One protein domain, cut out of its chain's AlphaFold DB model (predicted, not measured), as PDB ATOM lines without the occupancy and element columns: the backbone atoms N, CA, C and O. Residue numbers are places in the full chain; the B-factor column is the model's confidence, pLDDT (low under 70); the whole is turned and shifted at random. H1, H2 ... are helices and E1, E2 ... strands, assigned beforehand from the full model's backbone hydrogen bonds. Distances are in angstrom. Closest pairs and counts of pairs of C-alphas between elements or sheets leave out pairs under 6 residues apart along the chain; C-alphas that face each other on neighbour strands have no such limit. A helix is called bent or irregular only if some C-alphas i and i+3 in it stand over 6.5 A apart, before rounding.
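Overview. This is residues 2 to 144 of the 468 residues of the protein "LysM domain-containing protein" of Methylobacter sp (UniProt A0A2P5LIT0). This is an elongated model of two unequal lobes: a strand sandwich at one end, only partly face to face, and a small head of two short helices, H1 and H2, with a loop at the other. The long bent strand E2 runs from the head into the sandwich, with E1 paired along its first part; E5, E8 and the later part of E2 face the sheet of E4, E3, E6 and E7. The printed part has 143 residues with two named helices and eight named strands, in the order E1 H1 H2 E2 E3 E4 E5 E6 E7 E8, and its class is mostly strand. The sheet E4, E3, E6, E7 is antiparallel, while the branched sheet of E1, E2, E5 and E8 is mixed. The whole is loose, with a radius of gyration of the C-alphas of 18.9 A and spans of 58 by 30 by 17 A.

Arrangement. E1, residues 3 to 12, is the antiparallel neighbour of E2, residues 51 to 66, at 135 degrees; N 5 and O 58 are 2.8 A apart, within hydrogen-bond range. H1, residues 19 to 25, touches H2, residues 30 to 34, with Ala 23 and Val 30 as the closest C-alphas at 5.6 A. Both helices only graze the branched sheet, and the closest C-alphas of H2 and E2 are those of Ile 33 and Ile 54, 5.4 A apart. In H1 and H2 every O i to N i+4 pair is within hydrogen-bond range. E2 bends by 61 degrees at residue 54, and its pairing is staggered: E1 is beside residues 51 to 60 and E8, residues 135 to 139, beside residues 61 to 66 on one side, while E5, residues 98 to 104, is beside residues 58 to 64 on the other side. E2 and E5 are antiparallel, with N 59 and O 103 at 2.8 A; E2 and E8 are parallel, with N 64 and O 136 at 2.8 A. E3, residues 76 to 82, and E4, residues 85 to 92, form a hairpin, with N 80 and O 88 at 2.8 A. E6, residues 108 to 115, is antiparallel to E3, with N 79 and O 112 at 2.9 A, and forms a hairpin with E7, residues 122 to 128, where N 124 and O 111 are 2.8 A apart. The two strongly twisted sheets make a sandwich, two sheets face to face, with the facing parts 9.6 A centre to centre and their best planes 18 degrees apart. Between the sheets, the closest C-alphas of E4 and E5 are those of Ala 88 and Ile 101, 7.1 A apart. E1 is apart from E3, E4, E6 and E7.

Along the chain. E1 begins at C-alpha 3, (39.998, 21.457, 8.908), and is 27.4 A long. H1 measures 9.7 A and H2 6.4 A. E2, the longest strand, runs 42.6 A from C-alpha 51 at (67.094, 26.707, 6.008) to C-alpha 66. E3 is 20.4 A long, E4 21.0 A, E5 19.5 A, E6 23.9 A and E7 18.4 A. E8, 12.7 A long, ends at C-alpha 139, (30.673, 40.466, 20.380).

Size, cuts and confidence. The two C-alphas farthest apart are those of His 41 and Leu 69, at 59.3 A. The printed part has no cut. The link H2 to E2 is long, residues 35 to 50, and its C-alphas lie 23 to 32 A from the mean of all C-alphas. The mean pLDDT of the printed part is 81.9, with values under 70 at residues 2 to 5, 41, 131 to 133 and 141 to 144.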
ATOM      1  N   ILE A   2      36.457  21.891  12.011       57.25
ATOM      2  CA  ILE A   2      37.790  22.496  11.841       57.25
ATOM      3  C   ILE A   2      38.566  21.606  10.875       57.25
ATOM      4  O   ILE A   2      38.706  20.412  11.139       57.25
ATOM      5  N   MET A   3      39.062  22.167   9.775       65.06
ATOM      6  CA  MET A   3      39.998  21.457   8.908       65.06
ATOM      7  C   MET A   3      41.426  21.796   9.328       65.06
ATOM      8  O   MET A   3      41.755  22.951   9.594       65.06
ATOM      9  N   THR A   4      42.267  20.768   9.425       62.03
ATOM     10  CA  THR A   4      43.699  20.911   9.704       62.03
ATOM     11  C   THR A   4      44.464  20.510   8.455       62.03
ATOM     12  O   THR A   4      44.334  19.379   7.994       62.03
ATOM     13  N   ILE A   5      45.252  21.431   7.910       69.38
ATOM     14  CA  ILE A   5      46.036  21.232   6.693       69.38
ATOM     15  C   ILE A   5      47.502  21.087   7.104       69.38
ATOM     16  O   ILE A   5      48.098  22.025   7.636       69.38
ATOM     17  N   GLU A   6      48.095  19.917   6.872       72.50
ATOM     18  CA  GLU A   6      49.528  19.719   7.102       72.50
ATOM     19  C   GLU A   6      50.337  20.278   5.925       72.50
ATOM     20  O   GLU A   6      50.042  20.013   4.759       72.50
ATOM     21  N   ARG A   7      51.350  21.096   6.228       75.94
ATOM     22  CA  ARG A   7      52.216  21.761   5.246       75.94
ATOM     23  C   ARG A   7      53.653  21.819   5.748       75.94
ATOM     24  O   ARG A   7      53.904  21.868   6.946       75.94
ATOM     25  N   ASN A   8      54.604  21.922   4.825       80.75
ATOM     26  CA  ASN A   8      56.015  22.112   5.160       80.75
ATOM     27  C   ASN A   8      56.382  23.593   5.032       80.75
ATOM     28  O   ASN A   8      56.313  24.163   3.944       80.75
ATOM     29  N   LYS A   9      56.782  24.219   6.142       83.31
ATOM     30  CA  LYS A   9      57.166  25.636   6.209       83.31
ATOM     31  C   LYS A   9      58.685  25.737   6.323       83.31
ATOM     32  O   LYS A   9      59.284  25.003   7.100       83.31
ATOM     33  N   ILE A  10      59.322  26.620   5.558       87.44
ATOM     34  CA  ILE A  10      60.771  26.844   5.675       87.44
ATOM     35  C   ILE A  10      61.020  27.944   6.709       87.44
ATOM     36  O   ILE A  10      60.403  29.007   6.646       87.44
ATOM     37  N   ILE A  11      61.935  27.692   7.643       87.12
ATOM     38  CA  ILE A  11      62.477  28.694   8.569       87.12
ATOM     39  C   ILE A  11      63.989  28.821   8.397       87.12
ATOM     40  O   ILE A  11      64.650  27.884   7.951       87.12
ATOM     41  N   THR A  12      64.527  29.971   8.790       90.19
ATOM     42  CA  THR A  12      65.969  30.225   8.880       90.19
ATOM     43  C   THR A  12      66.409  30.086  10.337       90.19
ATOM     44  O   THR A  12      65.824  30.735  11.203       90.19
ATOM     45  N   VAL A  13      67.425  29.264  10.604       86.69
ATOM     46  CA  VAL A  13      68.033  29.077  11.933       86.69
ATOM     47  C   VAL A  13      68.640  30.388  12.434       86.69
ATOM     48  O   VAL A  13      69.393  31.044  11.708       86.69
ATOM     49  N   GLN A  14      68.345  30.747  13.683       88.81
ATOM     50  CA  GLN A  14      68.877  31.929  14.363       88.81
ATOM     51  C   GLN A  14      69.926  31.546  15.421       88.81
ATOM     52  O   GLN A  14      70.023  30.394  15.847       88.81
ATOM     53  N   ALA A  15      70.735  32.515  15.859       87.94
ATOM     54  CA  ALA A  15      71.739  32.282  16.896       87.94
ATOM     55  C   ALA A  15      71.084  31.777  18.195       87.94
ATOM     56  O   ALA A  15      70.182  32.410  18.742       87.94
ATOM     57  N   GLY A  16      71.536  30.619  18.683       82.12
ATOM     58  CA  GLY A  16      70.992  29.976  19.880       82.12
ATOM     59  C   GLY A  16      69.744  29.109  19.664       82.12
ATOM     60  O   GLY A  16      69.228  28.580  20.653       82.12
ATOM     61  N   ASP A  17      69.260  28.914  18.433       86.62
ATOM     62  CA  ASP A  17      68.284  27.855  18.134       86.62
ATOM     63  C   ASP A  17      68.878  26.451  18.371       86.62
ATOM     64  O   ASP A  17      70.085  26.235  18.302       86.62
ATOM     65  N   THR A  18      68.007  25.477  18.636       90.75
ATOM     66  CA  THR A  18      68.302  24.033  18.584       90.75
ATOM     67  C   THR A  18      67.064  23.315  18.050       90.75
ATOM     68  O   THR A  18      65.959  23.856  18.174       90.75
ATOM     69  N   LEU A  19      67.189  22.095  17.509       84.12
ATOM     70  CA  LEU A  19      66.017  21.355  17.017       84.12
ATOM     71  C   LEU A  19      64.938  21.205  18.098       84.12
ATOM     72  O   LEU A  19      63.765  21.432  17.819       84.12
ATOM     73  N   SER A  20      65.319  20.933  19.348       84.06
ATOM     74  CA  SER A  20      64.385  20.825  20.479       84.06
ATOM     75  C   SER A  20      63.683  22.149  20.817       84.06
ATOM     76  O   SER A  20      62.494  22.147  21.144       84.06
ATOM     77  N   LYS A  21      64.374  23.298  20.706       85.62
ATOM     78  CA  LYS A  21      63.752  24.629  20.862       85.62
ATOM     79  C   LYS A  21      62.778  24.920  19.720       85.62
ATOM     80  O   LYS A  21      61.662  25.362  19.983       85.62
ATOM     81  N   ILE A  22      63.177  24.640  18.477       84.50
ATOM     82  CA  ILE A  22      62.358  24.834  17.272       84.50
ATOM     83  C   ILE A  22      61.104  23.951  17.334       84.50
ATOM     84  O   ILE A  22      59.995  24.464  17.202       84.50
ATOM     85  N   ALA A  23      61.267  22.655  17.609       82.38
ATOM     86  CA  ALA A  23      60.186  21.681  17.733       82.38
ATOM     87  C   ALA A  23      59.147  22.124  18.775       82.38
ATOM     88  O   ALA A  23      57.961  22.245  18.462       82.38
ATOM     89  N   LYS A  24      59.606  22.500  19.979       80.00
ATOM     90  CA  LYS A  24      58.750  23.027  21.050       80.00
ATOM     91  C   LYS A  24      58.051  24.340  20.668       80.00
ATOM     92  O   LYS A  24      56.868  24.496  20.944       80.00
ATOM     93  N   LYS A  25      58.752  25.264  20.000       78.12
ATOM     94  CA  LYS A  25      58.212  26.547  19.493       78.12
ATOM     95  C   LYS A  25      57.186  26.365  18.362       78.12
ATOM     96  O   LYS A  25      56.472  27.313  18.047       78.12
ATOM     97  N   LYS A  26      57.121  25.178  17.748       77.94
ATOM     98  CA  LYS A  26      56.258  24.845  16.602       77.94
ATOM     99  C   LYS A  26      55.248  23.723  16.868       77.94
ATOM    100  O   LYS A  26      54.536  23.333  15.952       77.94
ATOM    101  N   GLY A  27      55.159  23.219  18.101       73.19
ATOM    102  CA  GLY A  27      54.214  22.156  18.465       73.19
ATOM    103  C   GLY A  27      54.434  20.846  17.701       73.19
ATOM    104  O   GLY A  27      53.476  20.162  17.349       73.19
ATOM    105  N   THR A  28      55.693  20.515  17.413       80.75
ATOM    106  CA  THR A  28      56.101  19.297  16.697       80.75
ATOM    107  C   THR A  28      57.230  18.582  17.452       80.75
ATOM    108  O   THR A  28      57.662  19.044  18.509       80.75
ATOM    109  N   THR A  29      57.706  17.444  16.947       84.31
ATOM    110  CA  THR A  29      58.828  16.684  17.528       84.31
ATOM    111  C   THR A  29      60.115  16.890  16.728       84.31
ATOM    112  O   THR A  29      60.072  17.261  15.557       84.31
ATOM    113  N   VAL A  30      61.270  16.631  17.354       84.25
ATOM    114  CA  VAL A  30      62.581  16.680  16.678       84.25
ATOM    115  C   VAL A  30      62.618  15.707  15.497       84.25
ATOM    116  O   VAL A  30      62.970  16.118  14.397       84.25
ATOM    117  N   ASN A  31      62.155  14.468  15.692       82.56
ATOM    118  CA  ASN A  31      62.094  13.443  14.647       82.56
ATOM    119  C   ASN A  31      61.325  13.947  13.416       82.56
ATOM    120  O   ASN A  31      61.878  13.942  12.328       82.56
ATOM    121  N   LYS A  32      60.138  14.548  13.595       81.06
ATOM    122  CA  LYS A  32      59.354  15.116  12.481       81.06
ATOM    123  C   LYS A  32      60.011  16.304  11.768       81.06
ATOM    124  O   LYS A  32      59.567  16.678  10.686       81.06
ATOM    125  N   ILE A  33      61.032  16.932  12.355       86.62
ATOM    126  CA  ILE A  33      61.880  17.902  11.646       86.62
ATOM    127  C   ILE A  33      62.990  17.164  10.886       86.62
ATOM    128  O   ILE A  33      63.269  17.522   9.746       86.62
ATOM    129  N   LEU A  34      63.592  16.118  11.460       84.94
ATOM    130  CA  LEU A  34      64.596  15.287  10.781       84.94
ATOM    131  C   LEU A  34      64.017  14.578   9.547       84.94
ATOM    132  O   LEU A  34      64.605  14.677   8.473       84.94
ATOM    133  N   ASP A  35      62.818  14.001   9.658       83.44
ATOM    134  CA  ASP A  35      62.085  13.345   8.563       83.44
ATOM    135  C   ASP A  35      61.905  14.268   7.335       83.44
ATOM    136  O   ASP A  35      61.915  13.821   6.189       83.44
ATOM    137  N   LEU A  36      61.771  15.583   7.561       85.44
ATOM    138  CA  LEU A  36      61.647  16.595   6.504       85.44
ATOM    139  C   LEU A  36      62.987  17.163   6.010       85.44
ATOM    140  O   LEU A  36      63.013  17.832   4.971       85.44
ATOM    141  N   ASN A  37      64.087  16.930   6.727       87.12
ATOM    142  CA  ASN A  37      65.429  17.412   6.391       87.12
ATOM    143  C   ASN A  37      66.444  16.249   6.395       87.12
ATOM    144  O   ASN A  37      67.394  16.293   7.175       87.12
ATOM    145  N   PRO A  38      66.315  15.248   5.500       82.56
ATOM    146  CA  PRO A  38      67.237  14.104   5.443       82.56
ATOM    147  C   PRO A  38      68.706  14.503   5.201       82.56
ATOM    148  O   PRO A  38      69.614  13.745   5.517       82.56
ATOM    149  N   ASN A  39      68.956  15.718   4.700       80.50
ATOM    150  CA  ASN A  39      70.297  16.273   4.503       80.50
ATOM    151  C   ASN A  39      70.921  16.850   5.801       80.50
ATOM    152  O   ASN A  39      72.030  17.390   5.759       80.50
ATOM    153  N   LEU A  40      70.225  16.799   6.947       83.25
ATOM    154  CA  LEU A  40      70.733  17.255   8.246       83.25
ATOM    155  C   LEU A  40      71.507  16.125   8.943       83.25
ATOM    156  O   LEU A  40      71.020  15.484   9.868       83.25
ATOM    157  N   HIS A  41      72.737  15.899   8.478       64.38
ATOM    158  CA  HIS A  41      73.607  14.789   8.888       64.38
ATOM    159  C   HIS A  41      73.964  14.755  10.388       64.38
ATOM    160  O   HIS A  41      74.351  13.705  10.894       64.38
ATOM    161  N   ASN A  42      73.851  15.880  11.103       75.19
ATOM    162  CA  ASN A  42      74.010  15.949  12.555       75.19
ATOM    163  C   ASN A  42      72.847  16.777  13.150       75.19
ATOM    164  O   ASN A  42      72.710  17.947  12.786       75.19
ATOM    165  N   PRO A  43      72.007  16.205  14.036       73.06
ATOM    166  CA  PRO A  43      70.841  16.892  14.597       73.06
ATOM    167  C   PRO A  43      71.195  17.969  15.638       73.06
ATOM    168  O   PRO A  43      70.408  18.893  15.852       73.06
ATOM    169  N   ASP A  44      72.360  17.867  16.280       76.75
ATOM    170  CA  ASP A  44      72.779  18.747  17.376       76.75
ATOM    171  C   ASP A  44      73.545  19.989  16.890       76.75
ATOM    172  O   ASP A  44      73.723  20.949  17.642       76.75
ATOM    173  N   VAL A  45      73.958  20.010  15.616       77.31
ATOM    174  CA  VAL A  45      74.703  21.115  14.995       77.31
ATOM    175  C   VAL A  45      73.835  21.823  13.954       77.31
ATOM    176  O   VAL A  45      73.670  21.352  12.831       77.31
ATOM    177  N   LEU A  46      73.310  22.996  14.321       84.75
ATOM    178  CA  LEU A  46      72.594  23.894  13.410       84.75
ATOM    179  C   LEU A  46      73.449  25.119  13.070       84.75
ATOM    180  O   LEU A  46      74.005  25.764  13.958       84.75
ATOM    181  N   ILE A  47      73.515  25.472  11.787       83.38
ATOM    182  CA  ILE A  47      74.279  26.625  11.295       83.38
ATOM    183  C   ILE A  47      73.352  27.846  11.229       83.38
ATOM    184  O   ILE A  47      72.263  27.777  10.664       83.38
ATOM    185  N   VAL A  48      73.764  28.994  11.771       87.44
ATOM    186  CA  VAL A  48      72.968  30.233  11.673       87.44
ATOM    187  C   VAL A  48      72.817  30.634  10.201       87.44
ATOM    188  O   VAL A  48      73.793  30.663   9.458       87.44
ATOM    189  N   GLY A  49      71.586  30.912   9.761       81.44
ATOM    190  CA  GLY A  49      71.264  31.123   8.344       81.44
ATOM    191  C   GLY A  49      70.836  29.859   7.581       81.44
ATOM    192  O   GLY A  49      70.302  29.969   6.476       81.44
ATOM    193  N   GLN A  50      70.995  28.663   8.159       87.62
ATOM    194  CA  GLN A  50      70.532  27.404   7.568       87.62
ATOM    195  C   GLN A  50      69.008  27.390   7.410       87.62
ATOM    196  O   GLN A  50      68.272  27.803   8.306       87.62
ATOM    197  N   LYS A  51      68.526  26.880   6.275       90.25
ATOM    198  CA  LYS A  51      67.094  26.707   6.008       90.25
ATOM    199  C   LYS A  51      66.647  25.310   6.434       90.25
ATOM    200  O   LYS A  51      67.176  24.327   5.925       90.25
ATOM    201  N   LEU A  52      65.658  25.231   7.323       90.06
ATOM    202  CA  LEU A  52      65.031  23.982   7.767       90.06
ATOM    203  C   LEU A  52      63.562  23.944   7.343       90.06
ATOM    204  O   LEU A  52      62.824  24.907   7.560       90.06
ATOM    205  N   LYS A  53      63.121  22.815   6.783       89.56
ATOM    206  CA  LYS A  53      61.701  22.486   6.612       89.56
ATOM    207  C   LYS A  53      61.141  22.024   7.956       89.56
ATOM    208  O   LYS A  53      61.622  21.049   8.516       89.56
ATOM    209  N   ILE A  54      60.124  22.694   8.471       87.31
ATOM    210  CA  ILE A  54      59.402  22.279   9.678       87.31
ATOM    211  C   ILE A  54      57.964  21.884   9.317       87.31
ATOM    212  O   ILE A  54      57.373  22.512   8.431       87.31
ATOM    213  N   PRO A  55      57.368  20.896  10.008       80.00
ATOM    214  CA  PRO A  55      55.936  20.653   9.909       80.00
ATOM    215  C   PRO A  55      55.173  21.868  10.448       80.00
ATOM    216  O   PRO A  55      55.399  22.298  11.579       80.00
ATOM    217  N   SER A  56      54.267  22.407   9.638       78.06
ATOM    218  CA  SER A  56      53.231  23.366  10.023       78.06
ATOM    219  C   SER A  56      51.892  22.646   9.962       78.06
ATOM    220  O   SER A  56      51.610  21.932   8.998       78.06
ATOM    221  N   LYS A  57      51.057  22.845  10.978       81.38
ATOM    222  CA  LYS A  57      49.633  22.533  10.882       81.38
ATOM    223  C   LYS A  57      48.896  23.853  10.794       81.38
ATOM    224  O   LYS A  57      48.939  24.638  11.738       81.38
ATOM    225  N   ASP A  58      48.256  24.091   9.665       83.25
ATOM    226  CA  ASP A  58      47.426  25.266   9.463       83.25
ATOM    227  C   ASP A  58      45.977  24.881   9.805       83.25
ATOM    228  O   ASP A  58      45.487  23.832   9.383       83.25
ATOM    229  N   VAL A  59      45.306  25.700  10.609       82.12
ATOM    230  CA  VAL A  59      43.960  25.468  11.148       82.12
ATOM    231  C   VAL A  59      42.988  26.412  10.459       82.12
ATOM    232  O   VAL A  59      43.214  27.623  10.471       82.12
ATOM    233  N   GLU A  60      41.911  25.875   9.886       86.81
ATOM    234  CA  GLU A  60      40.832  26.667   9.294       86.81
ATOM    235  C   GLU A  60      39.609  26.743  10.221       86.81
ATOM    236  O   GLU A  60      39.066  25.720  10.652       86.81
ATOM    237  N   PHE A  61      39.177  27.971  10.521       85.88
ATOM    238  CA  PHE A  61      38.003  28.282  11.338       85.88
ATOM    239  C   PHE A  61      37.404  29.641  10.947       85.88
ATOM    240  O   PHE A  61      38.103  30.522  10.449       85.88
ATOM    241  N   SER A  62      36.115  29.845  11.205       87.75
ATOM    242  CA  SER A  62      35.450  31.130  10.969       87.75
ATOM    243  C   SER A  62      35.605  32.097  12.142       87.75
ATOM    244  O   SER A  62      35.554  31.696  13.305       87.75
ATOM    245  N   VAL A  63      35.652  33.399  11.861       90.31
ATOM    246  CA  VAL A  63      35.414  34.470  12.842       90.31
ATOM    247  C   VAL A  63      34.110  35.184  12.487       90.31
ATOM    248  O   VAL A  63      34.011  35.790  11.420       90.31
ATOM    249  N   ARG A  64      33.113  35.123  13.379       89.81
ATOM    250  CA  ARG A  64      31.798  35.767  13.225       89.81
ATOM    251  C   ARG A  64      31.673  36.970  14.157       89.81
ATOM    252  O   ARG A  64      31.731  36.826  15.374       89.81
ATOM    253  N   PHE A  65      31.443  38.152  13.601       88.81
ATOM    254  CA  PHE A  65      31.210  39.383  14.354       88.81
ATOM    255  C   PHE A  65      29.713  39.573  14.631       88.81
ATOM    256  O   PHE A  65      28.899  39.547  13.709       88.81
ATOM    257  N   VAL A  66      29.340  39.796  15.890       80.88
ATOM    258  CA  VAL A  66      27.948  40.033  16.317       80.88
ATOM    259  C   VAL A  66      27.862  41.222  17.284       80.88
ATOM    260  O   VAL A  66      28.881  41.657  17.809       80.88
ATOM    261  N   ASN A  67      26.675  41.766  17.537       80.00
ATOM    262  CA  ASN A  67      26.414  42.762  18.579       80.00
ATOM    263  C   ASN A  67      25.930  42.082  19.887       80.00
ATOM    264  O   ASN A  67      25.951  40.857  20.017       80.00
ATOM    265  N   LEU A  68      25.485  42.861  20.882       71.81
ATOM    266  CA  LEU A  68      24.954  42.313  22.147       71.81
ATOM    267  C   LEU A  68      23.668  41.480  21.984       71.81
ATOM    268  O   LEU A  68      23.376  40.669  22.857       71.81
ATOM    269  N   LEU A  69      22.939  41.661  20.880       77.62
ATOM    270  CA  LEU A  69      21.715  40.940  20.509       77.62
ATOM    271  C   LEU A  69      21.989  39.800  19.505       77.62
ATOM    272  O   LEU A  69      21.064  39.306  18.869       77.62
ATOM    273  N   ASP A  70      23.260  39.419  19.328       76.62
ATOM    274  CA  ASP A  70      23.744  38.394  18.389       76.62
ATOM    275  C   ASP A  70      23.485  38.679  16.887       76.62
ATOM    276  O   ASP A  70      23.648  37.805  16.036       76.62
ATOM    277  N   GLN A  71      23.175  39.931  16.534       79.94
ATOM    278  CA  GLN A  71      22.982  40.407  15.154       79.94
ATOM    279  C   GLN A  71      24.282  40.968  14.552       79.94
ATOM    280  O   GLN A  71      25.177  41.393  15.279       79.94
ATOM    281  N   ALA A  72      24.389  41.042  13.224       82.50
ATOM    282  CA  ALA A  72      25.568  41.571  12.531       82.50
ATOM    283  C   ALA A  72      25.818  43.084  12.804       82.50
ATOM    284  O   ALA A  72      24.951  43.911  12.516       82.50
ATOM    285  N   PRO A  73      26.998  43.496  13.320       80.62
ATOM    286  CA  PRO A  73      27.317  44.892  13.604       80.62
ATOM    287  C   PRO A  73      27.812  45.591  12.330       80.62
ATOM    288  O   PRO A  73      29.016  45.707  12.088       80.62
ATOM    289  N   ALA A  74      26.873  46.048  11.503       78.12
ATOM    290  CA  ALA A  74      27.175  46.760  10.267       78.12
ATOM    291  C   ALA A  74      28.017  48.033  10.500       78.12
ATOM    292  O   ALA A  74      27.908  48.712  11.523       78.12
ATOM    293  N   GLY A  75      28.856  48.380   9.519       81.38
ATOM    294  CA  GLY A  75      29.651  49.614   9.552       81.38
ATOM    295  C   GLY A  75      30.978  49.507  10.314       81.38
ATOM    296  O   GLY A  75      31.578  50.531  10.643       81.38
ATOM    297  N   ILE A  76      31.458  48.289  10.573       87.75
ATOM    298  CA  ILE A  76      32.770  48.011  11.171       87.75
ATOM    299  C   ILE A  76      33.792  47.644  10.086       87.75
ATOM    300  O   ILE A  76      33.483  46.895   9.163       87.75
ATOM    301  N   LYS A  77      35.032  48.131  10.208       92.06
ATOM    302  CA  LYS A  77      36.224  47.583   9.534       92.06
ATOM    303  C   LYS A  77      36.998  46.715  10.520       92.06
ATOM    304  O   LYS A  77      37.154  47.116  11.673       92.06
ATOM    305  N   PHE A  78      37.539  45.589  10.066       93.62
ATOM    306  CA  PHE A  78      38.379  44.708  10.886       93.62
ATOM    307  C   PHE A  78      39.686  44.324  10.179       93.62
ATOM    308  O   PHE A  78      39.765  44.364   8.950       93.62
ATOM    309  N   LYS A  79      40.688  43.916  10.967       95.00
ATOM    310  CA  LYS A  79      41.887  43.189  10.519       95.00
ATOM    311  C   LYS A  79      42.287  42.119  11.537       95.00
ATOM    312  O   LYS A  79      42.058  42.283  12.733       95.00
ATOM    313  N   ILE A  80      42.890  41.031  11.072       93.81
ATOM    314  CA  ILE A  80      43.354  39.898  11.884       93.81
ATOM    315  C   ILE A  80      44.819  39.648  11.539       93.81
ATOM    316  O   ILE A  80      45.158  39.518  10.362       93.81
ATOM    317  N   GLN A  81      45.690  39.607  12.549       92.50
ATOM    318  CA  GLN A  81      47.142  39.484  12.373       92.50
ATOM    319  C   GLN A  81      47.748  38.382  13.254       92.50
ATOM    320  O   GLN A  81      47.380  38.260  14.423       92.50
ATOM    321  N   GLN A  82      48.706  37.624  12.720       87.75
ATOM    322  CA  GLN A  82      49.554  36.673  13.447       87.75
ATOM    323  C   GLN A  82      50.953  37.290  13.599       87.75
ATOM    324  O   GLN A  82      51.720  37.347  12.635       87.75
ATOM    325  N   ALA A  83      51.268  37.795  14.798       82.88
ATOM    326  CA  ALA A  83      52.306  38.822  14.976       82.88
ATOM    327  C   ALA A  83      52.087  39.972  13.964       82.88
ATOM    328  O   ALA A  83      50.961  40.456  13.851       82.88
ATOM    329  N   GLU A  84      53.106  40.368  13.199       80.44
ATOM    330  CA  GLU A  84      52.984  41.443  12.203       80.44
ATOM    331  C   GLU A  84      52.253  41.022  10.914       80.44
ATOM    332  O   GLU A  84      51.739  41.872  10.186       80.44
ATOM    333  N   ILE A  85      52.146  39.719  10.626       81.81
ATOM    334  CA  ILE A  85      51.562  39.213   9.375       81.81
ATOM    335  C   ILE A  85      50.040  39.367   9.415       81.81
ATOM    336  O   ILE A  85      49.371  38.732  10.229       81.81
ATOM    337  N   GLN A  86      49.464  40.165   8.513       90.56
ATOM    338  CA  GLN A  86      48.011  40.269   8.369       90.56
ATOM    339  C   GLN A  86      47.448  39.064   7.607       90.56
ATOM    340  O   GLN A  86      47.768  38.868   6.439       90.56
ATOM    341  N   LEU A  87      46.593  38.281   8.270       88.19
ATOM    342  CA  LEU A  87      45.932  37.102   7.700       88.19
ATOM    343  C   LEU A  87      44.625  37.459   6.983       88.19
ATOM    344  O   LEU A  87      44.305  36.872   5.958       88.19
ATOM    345  N   ALA A  88      43.866  38.420   7.520       92.06
ATOM    346  CA  ALA A  88      42.599  38.861   6.941       92.06
ATOM    347  C   ALA A  88      42.303  40.329   7.270       92.06
ATOM    348  O   ALA A  88      42.773  40.865   8.275       92.06
ATOM    349  N   GLN A  89      41.479  40.969   6.443       94.31
ATOM    350  CA  GLN A  89      40.865  42.269   6.711       94.31
ATOM    351  C   GLN A  89      39.559  42.397   5.925       94.31
ATOM    352  O   GLN A  89      39.407  41.768   4.879       94.31
ATOM    353  N   GLY A  90      38.630  43.229   6.390       91.31
ATOM    354  CA  GLY A  90      37.342  43.381   5.716       91.31
ATOM    355  C   GLY A  90      36.427  44.436   6.325       91.31
ATOM    356  O   GLY A  90      36.835  45.256   7.154       91.31
ATOM    357  N   ARG A  91      35.167  44.413   5.884       91.69
ATOM    358  CA  ARG A  91      34.064  45.209   6.433       91.69
ATOM    359  C   ARG A  91      32.966  44.259   6.893       91.69
ATOM    360  O   ARG A  91      32.671  43.310   6.178       91.69
ATOM    361  N   VAL A  92      32.355  44.545   8.036       88.00
ATOM    362  CA  VAL A  92      31.150  43.851   8.499       88.00
ATOM    363  C   VAL A  92      29.923  44.563   7.933       88.00
ATOM    364  O   VAL A  92      29.768  45.778   8.107       88.00
ATOM    365  N   THR A  93      29.053  43.807   7.268       85.50
ATOM    366  CA  THR A  93      27.716  44.230   6.826       85.50
ATOM    367  C   THR A  93      26.658  43.308   7.429       85.50
ATOM    368  O   THR A  93      26.985  42.309   8.067       85.50
ATOM    369  N   GLU A  94      25.380  43.625   7.230       78.50
ATOM    370  CA  GLU A  94      24.265  42.799   7.712       78.50
ATOM    371  C   GLU A  94      24.234  41.413   7.046       78.50
ATOM    372  O   GLU A  94      23.822  40.434   7.659       78.50
ATOM    373  N   GLN A  95      24.723  41.332   5.804       80.69
ATOM    374  CA  GLN A  95      24.782  40.129   4.967       80.69
ATOM    375  C   GLN A  95      26.153  39.427   5.018       80.69
ATOM    376  O   GLN A  95      26.302  38.332   4.482       80.69
ATOM    377  N   SER A  96      27.173  40.056   5.611       84.88
ATOM    378  CA  SER A  96      28.546  39.545   5.655       84.88
ATOM    379  C   SER A  96      29.206  39.916   6.981       84.88
ATOM    380  O   SER A  96      29.785  40.992   7.150       84.88
ATOM    381  N   ASN A  97      29.086  39.010   7.952       90.06
ATOM    382  CA  ASN A  97      29.674  39.146   9.280       90.06
ATOM    383  C   ASN A  97      30.507  37.936   9.728       90.06
ATOM    384  O   ASN A  97      31.048  37.973  10.831       90.06
ATOM    385  N   GLU A  98      30.636  36.899   8.899       91.94
ATOM    386  CA  GLU A  98      31.486  35.733   9.141       91.94
ATOM    387  C   GLU A  98      32.576  35.618   8.070       91.94
ATOM    388  O   GLU A  98      32.311  35.814   6.886       91.94
ATOM    389  N   PHE A  99      33.803  35.314   8.500       90.81
ATOM    390  CA  PHE A  99      34.991  35.287   7.647       90.81
ATOM    391  C   PHE A  99      35.870  34.081   7.998       90.81
ATOM    392  O   PHE A  99      36.293  33.956   9.148       90.81
ATOM    393  N   SER A 100      36.162  33.214   7.024       89.19
ATOM    394  CA  SER A 100      37.100  32.094   7.190       89.19
ATOM    395  C   SER A 100      38.528  32.595   7.399       89.19
ATOM    396  O   SER A 100      38.991  33.490   6.690       89.19
ATOM    397  N   ILE A 101      39.236  31.999   8.358       90.62
ATOM    398  CA  ILE A 101      40.616  32.309   8.730       90.62
ATOM    399  C   ILE A 101      41.432  31.020   8.718       90.62
ATOM    400  O   ILE A 101      41.059  30.036   9.352       90.62
ATOM    401  N   THR A 102      42.582  31.049   8.047       89.25
ATOM    402  CA  THR A 102      43.611  30.005   8.131       89.25
ATOM    403  C   THR A 102      44.784  30.530   8.956       89.25
ATOM    404  O   THR A 102      45.341  31.573   8.616       89.25
ATOM    405  N   ALA A 103      45.167  29.835  10.028       87.50
ATOM    406  CA  ALA A 103      46.232  30.274  10.939       87.50
ATOM    407  C   ALA A 103      47.117  29.119  11.434       87.50
ATOM    408  O   ALA A 103      46.714  27.963  11.419       87.50
ATOM    409  N   GLU A 104      48.331  29.423  11.898       84.50
ATOM    410  CA  GLU A 104      49.285  28.407  12.364       84.50
ATOM    411  C   GLU A 104      48.861  27.838  13.735       84.50
ATOM    412  O   GLU A 104      48.654  28.596  14.688       84.50
ATOM    413  N   LEU A 105      48.749  26.511  13.863       78.44
ATOM    414  CA  LEU A 105      48.492  25.825  15.137       78.44
ATOM    415  C   LEU A 105      49.570  26.204  16.168       78.44
ATOM    416  O   LEU A 105      50.744  26.350  15.830       78.44
ATOM    417  N   ASN A 106      49.190  26.344  17.441       73.81
ATOM    418  CA  ASN A 106      50.054  26.864  18.517       73.81
ATOM    419  C   ASN A 106      50.453  28.350  18.388       73.81
ATOM    420  O   ASN A 106      51.294  28.821  19.157       73.81
ATOM    421  N   SER A 107      49.844  29.117  17.475       82.00
ATOM    422  CA  SER A 107      50.058  30.568  17.371       82.00
ATOM    423  C   SER A 107      48.996  31.408  18.097       82.00
ATOM    424  O   SER A 107      47.999  30.902  18.625       82.00
ATOM    425  N   LYS A 108      49.232  32.727  18.114       85.44
ATOM    426  CA  LYS A 108      48.302  33.756  18.590       85.44
ATOM    427  C   LYS A 108      47.885  34.687  17.459       85.44
ATOM    428  O   LYS A 108      48.748  35.202  16.746       85.44
ATOM    429  N   LEU A 109      46.591  34.990  17.380       90.88
ATOM    430  CA  LEU A 109      46.041  36.019  16.498       90.88
ATOM    431  C   LEU A 109      45.589  37.242  17.291       90.88
ATOM    432  O   LEU A 109      44.887  37.106  18.288       90.88
ATOM    433  N   SER A 110      45.918  38.437  16.808       92.06
ATOM    434  CA  SER A 110      45.327  39.699  17.261       92.06
ATOM    435  C   SER A 110      44.218  40.120  16.301       92.06
ATOM    436  O   SER A 110      44.483  40.367  15.124       92.06
ATOM    437  N   VAL A 111      42.987  40.232  16.803       92.19
ATOM    438  CA  VAL A 111      41.849  40.777  16.050       92.19
ATOM    439  C   VAL A 111      41.687  42.246  16.410       92.19
ATOM    440  O   VAL A 111      41.605  42.599  17.587       92.19
ATOM    441  N   TRP A 112      41.604  43.100  15.395       92.56
ATOM    442  CA  TRP A 112      41.406  44.535  15.538       92.56
ATOM    443  C   TRP A 112      40.159  44.982  14.784       92.56
ATOM    444  O   TRP A 112      39.889  44.484  13.692       92.56
ATOM    445  N   ALA A 113      39.437  45.963  15.319       90.88
ATOM    446  CA  ALA A 113      38.275  46.555  14.668       90.88
ATOM    447  C   ALA A 113      38.169  48.066  14.928       90.88
ATOM    448  O   ALA A 113      38.737  48.585  15.888       90.88
ATOM    449  N   LYS A 114      37.439  48.763  14.055       87.81
ATOM    450  CA  LYS A 114      37.064  50.180  14.192       87.81
ATOM    451  C   LYS A 114      35.795  50.493  13.406       87.81
ATOM    452  O   LYS A 114      35.429  49.724  12.513       87.81
ATOM    453  N   LYS A 115      35.130  51.613  13.679       85.56
ATOM    454  CA  LYS A 115      33.994  52.056  12.866       85.56
ATOM    455  C   LYS A 115      34.476  52.577  11.511       85.56
ATOM    456  O   LYS A 115      35.594  53.074  11.363       85.56
ATOM    457  N   ILE A 116      33.630  52.486  10.490       77.38
ATOM    458  CA  ILE A 116      33.831  53.234   9.246       77.38
ATOM    459  C   ILE A 116      33.689  54.728   9.572       77.38
ATOM    460  O   ILE A 116      32.619  55.178   9.967       77.38
ATOM    461  N   GLY A 117      34.795  55.461   9.432       72.06
ATOM    462  CA  GLY A 117      34.940  56.867   9.825       72.06
ATOM    463  C   GLY A 117      36.092  57.088  10.810       72.06
ATOM    464  O   GLY A 117      36.770  58.105  10.725       72.06
ATOM    465  N   ASP A 118      36.379  56.111  11.675       79.06
ATOM    466  CA  ASP A 118      37.442  56.221  12.681       79.06
ATOM    467  C   ASP A 118      38.842  56.130  12.047       79.06
ATOM    468  O   ASP A 118      39.060  55.394  11.074       79.06
ATOM    469  N   PHE A 119      39.824  56.807  12.648       75.31
ATOM    470  CA  PHE A 119      41.236  56.729  12.255       75.31
ATOM    471  C   PHE A 119      41.904  55.442  12.760       75.31
ATOM    472  O   PHE A 119      42.393  54.647  11.951       75.31
ATOM    473  N   ASP A 120      41.851  55.175  14.062       81.56
ATOM    474  CA  ASP A 120      42.626  54.099  14.691       81.56
ATOM    475  C   ASP A 120      41.910  52.749  14.731       81.56
ATOM    476  O   ASP A 120      40.688  52.666  14.838       81.56
ATOM    477  N   PHE A 121      42.690  51.668  14.663       86.69
ATOM    478  CA  PHE A 121      42.218  50.303  14.900       86.69
ATOM    479  C   PHE A 121      42.401  49.925  16.371       86.69
ATOM    480  O   PHE A 121      43.503  50.010  16.904       86.69
ATOM    481  N   LEU A 122      41.342  49.425  17.006       83.25
ATOM    482  CA  LEU A 122      41.354  48.970  18.395       83.25
ATOM    483  C   LEU A 122      41.516  47.450  18.438       83.25
ATOM    484  O   LEU A 122      40.851  46.750  17.676       83.25
ATOM    485  N   LYS A 123      42.362  46.915  19.324       86.62
ATOM    486  CA  LYS A 123      42.472  45.462  19.523       86.62
ATOM    487  C   LYS A 123      41.238  44.975  20.286       86.62
ATOM    488  O   LYS A 123      41.026  45.378  21.425       86.62
ATOM    489  N   VAL A 124      40.420  44.142  19.645       84.06
ATOM    490  CA  VAL A 124      39.125  43.672  20.174       84.06
ATOM    491  C   VAL A 124      39.150  42.222  20.653       84.06
ATOM    492  O   VAL A 124      38.315  41.854  21.471       84.06
ATOM    493  N   ALA A 125      40.107  41.409  20.194       82.69
ATOM    494  CA  ALA A 125      40.348  40.075  20.745       82.69
ATOM    495  C   ALA A 125      41.802  39.617  20.546       82.69
ATOM    496  O   ALA A 125      42.527  40.109  19.676       82.69
ATOM    497  N   GLU A 126      42.205  38.624  21.337       87.19
ATOM    498  CA  GLU A 126      43.387  37.799  21.094       87.19
ATOM    499  C   GLU A 126      42.979  36.322  21.168       87.19
ATOM    500  O   GLU A 126      42.347  35.908  22.139       87.19
ATOM    501  N   LEU A 127      43.298  35.547  20.132       84.00
ATOM    502  CA  LEU A 127      42.887  34.147  19.975       84.00
ATOM    503  C   LEU A 127      44.118  33.236  20.029       84.00
ATOM    504  O   LEU A 127      45.127  33.553  19.401       84.00
ATOM    505  N   ASN A 128      44.031  32.101  20.729       82.69
ATOM    506  CA  ASN A 128      45.067  31.059  20.717       82.69
ATOM    507  C   ASN A 128      44.586  29.917  19.813       82.69
ATOM    508  O   ASN A 128      43.578  29.290  20.126       82.69
ATOM    509  N   VAL A 129      45.301  29.628  18.725       81.44
ATOM    510  CA  VAL A 129      44.850  28.732  17.631       81.44
ATOM    511  C   VAL A 129      44.865  27.235  18.020       81.44
ATOM    512  O   VAL A 129      44.649  26.362  17.191       81.44
ATOM    513  N   ILE A 130      45.129  26.916  19.291       70.12
ATOM    514  CA  ILE A 130      45.114  25.548  19.838       70.12
ATOM    515  C   ILE A 130      43.699  25.034  20.126       70.12
ATOM    516  O   ILE A 130      43.383  23.906  19.768       70.12
ATOM    517  N   ASP A 131      42.846  25.889  20.697       60.47
ATOM    518  CA  ASP A 131      41.518  25.534  21.219       60.47
ATOM    519  C   ASP A 131      40.404  26.359  20.541       60.47
ATOM    520  O   ASP A 131      39.299  26.504  21.065       60.47
ATOM    521  N   THR A 132      40.692  26.972  19.386       59.16
ATOM    522  CA  THR A 132      39.711  27.761  18.628       59.16
ATOM    523  C   THR A 132      38.572  26.869  18.123       59.16
ATOM    524  O   THR A 132      38.847  25.954  17.346       59.16
ATOM    525  N   PRO A 133      37.300  27.129  18.490       66.12
ATOM    526  CA  PRO A 133      36.156  26.405  17.935       66.12
ATOM    527  C   PRO A 133      35.992  26.677  16.426       66.12
ATOM    528  O   PRO A 133      36.513  27.675  15.926       66.12
ATOM    529  N   PRO A 134      35.202  25.857  15.694       75.56
ATOM    530  CA  PRO A 134      35.009  26.019  14.248       75.56
ATOM    531  C   PRO A 134      34.465  27.394  13.830       75.56
ATOM    532  O   PRO A 134      34.695  27.817  12.701       75.56
ATOM    533  N   ILE A 135      33.742  28.073  14.728       78.44
ATOM    534  CA  ILE A 135      33.302  29.462  14.574       78.44
ATOM    535  C   ILE A 135      33.586  30.201  15.887       78.44
ATOM    536  O   ILE A 135      33.028  29.867  16.932       78.44
ATOM    537  N   VAL A 136      34.436  31.222  15.832       79.94
ATOM    538  CA  VAL A 136      34.743  32.132  16.941       79.94
ATOM    539  C   VAL A 136      33.803  33.334  16.867       79.94
ATOM    540  O   VAL A 136      33.890  34.135  15.936       79.94
ATOM    541  N   ILE A 137      32.908  33.478  17.846       78.50
ATOM    542  CA  ILE A 137      31.948  34.589  17.902       78.50
ATOM    543  C   ILE A 137      32.550  35.766  18.681       78.50
ATOM    544  O   ILE A 137      32.880  35.641  19.859       78.50
ATOM    545  N   LEU A 138      32.662  36.927  18.033       82.62
ATOM    546  CA  LEU A 138      33.186  38.165  18.608       82.62
ATOM    547  C   LEU A 138      32.068  39.196  18.779       82.62
ATOM    548  O   LEU A 138      31.579  39.767  17.802       82.62
ATOM    549  N   LYS A 139      31.683  39.457  20.035       80.44
ATOM    550  CA  LYS A 139      30.673  40.466  20.380       80.44
ATOM    551  C   LYS A 139      31.283  41.873  20.354       80.44
ATOM    552  O   LYS A 139      32.048  42.243  21.240       80.44
ATOM    553  N   LEU A 140      30.947  42.655  19.330       71.50
ATOM    554  CA  LEU A 140      31.346  44.049  19.156       71.50
ATOM    555  C   LEU A 140      30.184  44.990  19.496       71.50
ATOM    556  O   LEU A 140      29.185  45.058  18.780       71.50
ATOM    557  N   ASN A 141      30.355  45.804  20.537       61.72
ATOM    558  CA  ASN A 141      29.365  46.795  20.984       61.72
ATOM    559  C   ASN A 141      29.394  48.078  20.119       61.72
ATOM    560  O   ASN A 141      29.504  49.181  20.647       61.72
ATOM    561  N   SER A 142      29.399  47.912  18.788       50.09
ATOM    562  CA  SER A 142      29.304  48.969  17.759       50.09
ATOM    563  C   SER A 142      30.188  50.219  17.967       50.09
ATOM    564  O   SER A 142      29.785  51.341  17.665       50.09
ATOM    565  N   VAL A 143      31.429  49.997  18.427       50.53
ATOM    566  CA  VAL A 143      32.544  50.965  18.537       50.53
ATOM    567  C   VAL A 143      32.121  52.349  19.058       50.53
ATOM    568  O   VAL A 143      32.102  53.357  18.352       50.53
ATOM    569  N   LYS A 144      31.881  52.400  20.371       36.22
ATOM    570  CA  LYS A 144      32.329  53.509  21.225       36.22
ATOM    571  C   LYS A 144      33.005  52.938  22.470       36.22
ATOM    572  O   LYS A 144      32.513  51.985  23.069       36.22
TER     573      LYS A 144